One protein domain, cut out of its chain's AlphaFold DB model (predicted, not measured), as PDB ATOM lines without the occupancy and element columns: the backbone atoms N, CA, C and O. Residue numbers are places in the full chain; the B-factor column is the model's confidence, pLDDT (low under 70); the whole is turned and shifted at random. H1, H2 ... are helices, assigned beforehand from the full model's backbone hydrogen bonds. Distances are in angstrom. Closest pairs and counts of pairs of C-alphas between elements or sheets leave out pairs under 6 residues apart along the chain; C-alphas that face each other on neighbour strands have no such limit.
ATOM      1  N   LEU A 247      50.571  32.148  23.015       98.06
ATOM      2  CA  LEU A 247      51.588  31.570  23.898       98.06
ATOM      3  C   LEU A 247      50.979  30.646  24.959       98.06
ATOM      4  O   LEU A 247      51.544  29.605  25.290       98.06
ATOM      5  N   ARG A 248      49.827  31.034  25.522       98.31
ATOM      6  CA  ARG A 248      49.138  30.231  26.536       98.31
ATOM      7  C   ARG A 248      48.618  28.931  25.936       98.31
ATOM      8  O   ARG A 248      48.873  27.877  26.504       98.31
ATOM      9  N   VAL A 249      47.905  29.002  24.813       98.00
ATOM     10  CA  VAL A 249      47.282  27.829  24.185       98.00
ATOM     11  C   VAL A 249      48.339  26.883  23.619       98.00
ATOM     12  O   VAL A 249      48.228  25.683  23.831       98.00
ATOM     13  N   GLU A 250      49.417  27.397  23.019       97.44
ATOM     14  CA  GLU A 250      50.563  26.573  22.613       97.44
ATOM     15  C   GLU A 250      51.116  25.759  23.789       97.44
ATOM     16  O   GLU A 250      51.211  24.535  23.709       97.44
ATOM     17  N   ARG A 251      51.383  26.416  24.926       98.25
ATOM     18  CA  ARG A 251      51.845  25.719  26.131       98.25
ATOM     19  C   ARG A 251      50.794  24.759  26.700       98.25
ATOM     20  O   ARG A 251      51.164  23.734  27.270       98.25
ATOM     21  N   HIS A 252      49.502  25.069  26.586       97.88
ATOM     22  CA  HIS A 252      48.443  24.140  26.986       97.88
ATOM     23  C   HIS A 252      48.481  22.862  26.148       97.88
ATOM     24  O   HIS A 252      48.484  21.787  26.741       97.88
ATOM     25  N   ASN A 253      48.600  22.975  24.823       96.94
ATOM     26  CA  ASN A 253      48.701  21.826  23.924       96.94
ATOM     27  C   ASN A 253      49.948  20.977  24.244       96.94
ATOM     28  O   ASN A 253      49.835  19.773  24.453       96.94
ATOM     29  N   GLU A 254      51.126  21.604  24.386       97.50
ATOM     30  CA  GLU A 254      52.376  20.913  24.754       97.50
ATOM     31  C   GLU A 254      52.236  20.117  26.061       97.50
ATOM     32  O   GLU A 254      52.618  18.947  26.147       97.50
ATOM     33  N   ASN A 255      51.672  20.752  27.091       98.12
ATOM     34  CA  ASN A 255      51.493  20.129  28.396       98.12
ATOM     35  C   ASN A 255      50.439  19.016  28.359       98.12
ATOM     36  O   ASN A 255      50.630  17.984  29.000       98.12
ATOM     37  N   ALA A 256      49.336  19.221  27.634       96.94
ATOM     38  CA  ALA A 256      48.276  18.231  27.486       96.94
ATOM     39  C   ALA A 256      48.783  16.988  26.749       96.94
ATOM     40  O   ALA A 256      48.553  15.880  27.225       96.94
ATOM     41  N   LEU A 257      49.557  17.155  25.674       96.19
ATOM     42  CA  LEU A 257      50.196  16.051  24.958       96.19
ATOM     43  C   LEU A 257      51.160  15.264  25.857       96.19
ATOM     44  O   LEU A 257      51.120  14.032  25.894       96.19
ATOM     45  N   ALA A 258      52.012  15.966  26.611       96.50
ATOM     46  CA  ALA A 258      52.934  15.329  27.548       96.50
ATOM     47  C   ALA A 258      52.185  14.543  28.637       96.50
ATOM     48  O   ALA A 258      52.574  13.423  28.974       96.50
ATOM     49  N   LEU A 259      51.090  15.103  29.158       95.75
ATOM     50  CA  LEU A 259      50.252  14.447  30.157       95.75
ATOM     51  C   LEU A 259      49.503  13.242  29.578       95.75
ATOM     52  O   LEU A 259      49.498  12.194  30.215       95.75
ATOM     53  N   ALA A 260      48.914  13.359  28.386       93.50
ATOM     54  CA  ALA A 260      48.233  12.261  27.700       93.50
ATOM     55  C   ALA A 260      49.191  11.089  27.442       93.50
ATOM     56  O   ALA A 260      48.871   9.945  27.755       93.50
ATOM     57  N   THR A 261      50.406  11.388  26.969       92.31
ATOM     58  CA  THR A 261      51.472  10.390  26.771       92.31
ATOM     59  C   THR A 261      51.824   9.700  28.088       92.31
ATOM     60  O   THR A 261      51.850   8.476  28.168       92.31
ATOM     61  N   TRP A 262      52.036  10.476  29.154       94.25
ATOM     62  CA  TRP A 262      52.349   9.920  30.467       94.25
ATOM     63  C   TRP A 262      51.207   9.067  31.039       94.25
ATOM     64  O   TRP A 262      51.472   8.012  31.606       94.25
ATOM     65  N   LEU A 263      49.949   9.496  30.886       93.25
ATOM     66  CA  LEU A 263      48.771   8.753  31.349       93.25
ATOM     67  C   LEU A 263      48.610   7.418  30.614       93.25
ATOM     68  O   LEU A 263      48.311   6.419  31.266       93.25
ATOM     69  N   ASN A 264      48.863   7.390  29.300       85.38
ATOM     70  CA  ASN A 264      48.857   6.169  28.485       85.38
ATOM     71  C   ASN A 264      49.843   5.111  28.993       85.38
ATOM     72  O   ASN A 264      49.519   3.923  28.993       85.38
ATOM     73  N   ASP A 265      50.998   5.535  29.502       87.12
ATOM     74  CA  ASP A 265      52.032   4.628  30.005       87.12
ATOM     75  C   ASP A 265      51.873   4.279  31.500       87.12
ATOM     76  O   ASP A 265      52.608   3.445  32.037       87.12
ATOM     77  N   HIS A 266      50.932   4.905  32.218       89.50
ATOM     78  CA  HIS A 266      50.882   4.833  33.678       89.50
ATOM     79  C   HIS A 266      49.910   3.763  34.211       89.50
ATOM     80  O   HIS A 266      48.701   3.969  34.302       89.50
ATOM     81  N   GLU A 267      50.453   2.662  34.746       90.62
ATOM     82  CA  GLU A 267      49.716   1.453  35.182       90.62
ATOM     83  C   GLU A 267      48.513   1.676  36.128       90.62
ATOM     84  O   GLU A 267      47.591   0.855  36.181       90.62
ATOM     85  N   LYS A 268      48.505   2.762  36.918       91.25
ATOM     86  CA  LYS A 268      47.395   3.069  37.845       91.25
ATOM     87  C   LYS A 268      46.158   3.662  37.164       91.25
ATOM     88  O   LYS A 268      45.075   3.575  37.744       91.25
ATOM     89  N   PHE A 269      46.295   4.255  35.981       85.75
ATOM     90  CA  PHE A 269      45.191   4.884  35.263       85.75
ATOM     91  C   PHE A 269      44.705   3.939  34.166       85.75
ATOM     92  O   PHE A 269      45.403   3.672  33.201       85.75
ATOM     93  N   LYS A 270      43.502   3.383  34.346       79.62
ATOM     94  CA  LYS A 270      42.933   2.390  33.414       79.62
ATOM     95  C   LYS A 270      41.908   2.968  32.442       79.62
ATOM     96  O   LYS A 270      41.538   2.292  31.488       79.62
ATOM     97  N   ARG A 271      41.378   4.156  32.745       82.06
ATOM     98  CA  ARG A 271      40.390   4.888  31.947       82.06
ATOM     99  C   ARG A 271      40.587   6.379  32.183       82.06
ATOM    100  O   ARG A 271      40.579   6.806  33.335       82.06
ATOM    101  N   PHE A 272      40.755   7.121  31.107       87.19
ATOM    102  CA  PHE A 272      40.831   8.577  31.049       87.19
ATOM    103  C   PHE A 272      40.399   8.992  29.642       87.19
ATOM    104  O   PHE A 272      40.350   8.151  28.740       87.19
ATOM    105  N   ILE A 273      40.043  10.261  29.473       90.50
ATOM    106  CA  ILE A 273      39.615  10.806  28.188       90.50
ATOM    107  C   ILE A 273      40.718  11.743  27.718       90.50
ATOM    108  O   ILE A 273      41.096  12.675  28.424       90.50
ATOM    109  N   THR A 274      41.270  11.473  26.542       92.19
ATOM    110  CA  THR A 274      42.312  12.299  25.932       92.19
ATOM    111  C   THR A 274      42.002  12.492  24.466       92.19
ATOM    112  O   THR A 274      41.616  11.540  23.788       92.19
ATOM    113  N   LEU A 275      42.263  13.691  23.968       94.31
ATOM    114  CA  LEU A 275      42.360  13.961  22.546       94.31
ATOM    115  C   LEU A 275      43.820  14.269  22.239       94.31
ATOM    116  O   LEU A 275      44.346  15.265  22.724       94.31
ATOM    117  N   VAL A 276      44.460  13.404  21.452       94.44
ATOM    118  CA  VAL A 276      45.792  13.648  20.892       94.44
ATOM    119  C   VAL A 276      45.609  13.959  19.414       94.44
ATOM    120  O   VAL A 276      45.262  13.083  18.621       94.44
ATOM    121  N   CYS A 277      45.827  15.213  19.022       92.75
ATOM    122  CA  CYS A 277      45.497  15.695  17.683       92.75
ATOM    123  C   CYS A 277      46.194  14.882  16.586       92.75
ATOM    124  O   CYS A 277      45.581  14.531  15.583       92.75
ATOM    125  N   GLN A 278      47.467  14.528  16.789       91.75
ATOM    126  CA  GLN A 278      48.247  13.771  15.803       91.75
ATOM    127  C   GLN A 278      47.711  12.357  15.542       91.75
ATOM    128  O   GLN A 278      47.992  11.795  14.481       91.75
ATOM    129  N   GLU A 279      46.938  11.808  16.480       92.62
ATOM    130  CA  GLU A 279      46.340  10.475  16.407       92.62
ATOM    131  C   GLU A 279      44.893  10.511  15.888       92.62
ATOM    132  O   GLU A 279      44.348   9.472  15.518       92.62
ATOM    133  N   HIS A 280      44.281  11.695  15.790       95.31
ATOM    134  CA  HIS A 280      42.901  11.864  15.349       95.31
ATOM    135  C   HIS A 280      42.822  12.509  13.958       95.31
ATOM    136  O   HIS A 280      43.087  13.699  13.795       95.31
ATOM    137  N   GLN A 281      42.385  11.747  12.948       95.38
ATOM    138  CA  GLN A 281      42.407  12.187  11.542       95.38
ATOM    139  C   GLN A 281      41.636  13.490  11.291       95.38
ATOM    140  O   GLN A 281      42.225  14.424  10.752       95.38
ATOM    141  N   ILE A 282      40.373  13.572  11.730       96.44
ATOM    142  CA  ILE A 282      39.525  14.764  11.529       96.44
ATOM    143  C   ILE A 282      40.122  15.983  12.238       96.44
ATOM    144  O   ILE A 282      40.350  17.016  11.618       96.44
ATOM    145  N   MET A 283      40.455  15.861  13.530       96.25
ATOM    146  CA  MET A 283      41.032  16.979  14.278       96.25
ATOM    147  C   MET A 283      42.318  17.499  13.636       96.25
ATOM    148  O   MET A 283      42.521  18.707  13.544       96.25
ATOM    149  N   LYS A 284      43.173  16.594  13.151       95.81
ATOM    150  CA  LYS A 284      44.407  16.947  12.450       95.81
ATOM    151  C   LYS A 284      44.161  17.676  11.131       95.81
ATOM    152  O   LYS A 284      44.954  18.548  10.793       95.81
ATOM    153  N   SER A 285      43.126  17.310  10.373       95.44
ATOM    154  CA  SER A 285      42.835  17.945   9.082       95.44
ATOM    155  C   SER A 285      42.150  19.298   9.226       95.44
ATOM    156  O   SER A 285      42.420  20.184   8.422       95.44
ATOM    157  N   GLN A 286      41.299  19.473  10.239       96.25
ATOM    158  CA  GLN A 286      40.495  20.690  10.402       96.25
ATOM    159  C   GLN A 286      41.121  21.752  11.322       96.25
ATOM    160  O   GLN A 286      40.573  22.843  11.462       96.25
ATOM    161  N   SER A 287      42.253  21.456  11.969       94.62
ATOM    162  CA  SER A 287      42.919  22.399  12.878       94.62
ATOM    163  C   SER A 287      44.183  22.980  12.250       94.62
ATOM    164  O   SER A 287      45.040  22.252  11.751       94.62
ATOM    165  N   ALA A 288      44.345  24.300  12.333       91.88
ATOM    166  CA  ALA A 288      45.564  24.994  11.921       91.88
ATOM    167  C   ALA A 288      46.760  24.657  12.829       91.88
ATOM    168  O   ALA A 288      47.907  24.644  12.378       91.88
ATOM    169  N   LYS A 289      46.496  24.391  14.114       93.19
ATOM    170  CA  LYS A 289      47.466  23.924  15.114       93.19
ATOM    171  C   LYS A 289      46.846  22.781  15.918       93.19
ATOM    172  O   LYS A 289      45.628  22.694  16.018       93.19
ATOM    173  N   CYS A 290      47.670  21.885  16.460       89.19
ATOM    174  CA  CYS A 290      47.166  20.721  17.190       89.19
ATOM    175  C   CYS A 290      46.315  21.119  18.400       89.19
ATOM    176  O   CYS A 290      46.716  21.993  19.159       89.19
ATOM    177  N   VAL A 291      45.174  20.453  18.589       91.25
ATOM    178  CA  VAL A 291      44.358  20.551  19.808       91.25
ATOM    179  C   VAL A 291      44.550  19.287  20.621       91.25
ATOM    180  O   VAL A 291      44.036  18.231  20.254       91.25
ATOM    181  N   ASP A 292      45.288  19.408  21.718       93.62
ATOM    182  CA  ASP A 292      45.520  18.310  22.648       93.62
ATOM    183  C   ASP A 292      44.804  18.607  23.966       93.62
ATOM    184  O   ASP A 292      44.935  19.696  24.530       93.62
ATOM    185  N   LEU A 293      44.016  17.650  24.455       92.62
ATOM    186  CA  LEU A 293      43.170  17.813  25.637       92.62
ATOM    187  C   LEU A 293      43.209  16.559  26.511       92.62
ATOM    188  O   LEU A 293      43.328  15.437  26.019       92.62
ATOM    189  N   VAL A 294      43.067  16.763  27.818       90.50
ATOM    190  CA  VAL A 294      42.944  15.706  28.829       90.50
ATOM    191  C   VAL A 294      41.754  16.057  29.721       90.50
ATOM    192  O   VAL A 294      41.713  17.167  30.258       90.50
ATOM    193  N   GLY A 295      40.793  15.138  29.835       81.00
ATOM    194  CA  GLY A 295      39.575  15.256  30.647       81.00
ATOM    195  C   GLY A 295      39.624  14.485  31.959       81.00
ATOM    196  O   GLY A 295      40.433  13.533  32.077       81.00
TER     197      GLY A 295
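Overview. This is residues 247 to 295 of the 295 residues of the protein "Cystathionine gamma-synthase" of Weissella viridescens (UniProt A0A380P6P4). One long helix, H1, runs along one side, and after a loop at its far end the chain folds back to a short helix, H2, on the other side; in the space between them, residues 274 to 275 pair briefly with residues 293 to 294 of the closing tail, antiparallel. Residues 265 to 270, the turn at the far end, stick out. The printed part has 49 residues with two named helices, H1 then H2, and no named strand; its class is all helix. It is only just compact, close to loose, with a radius of gyration of the C-alphas of 11.2 A, and it spans 34 by 24 by 14 A.

Along the chain. Find C-alpha 247 at (51.588, 31.570, 23.898); from there H1, residues 247 to 265, runs 27.6 A to C-alpha 265 at (52.032, 4.628, 30.005). Residues 266 to 280 hold no named element. Then look for H2, residues 281 to 286, which ends at C-alpha 286, at (40.495, 20.690, 10.402).

Arrangement. Compare the two helices and you will find H1 and H2 apart, with no C-alpha of the one within 8 A of the other. In the backbones of H1 and H2, every O i to N i+4 pair is within hydrogen-bond range.

Size, cuts and confidence. The two C-alphas farthest apart are those of Lys 268 and Ala 288, at 34.0 A. Look along residues 247 to 295 and you will find no cut; Gly 295 is the chain's last residue. The link from H1 to H2, 15 residues, is long. In the B-factor column, the mean pLDDT of the printed part is 93.0, and no printed residue is under 70.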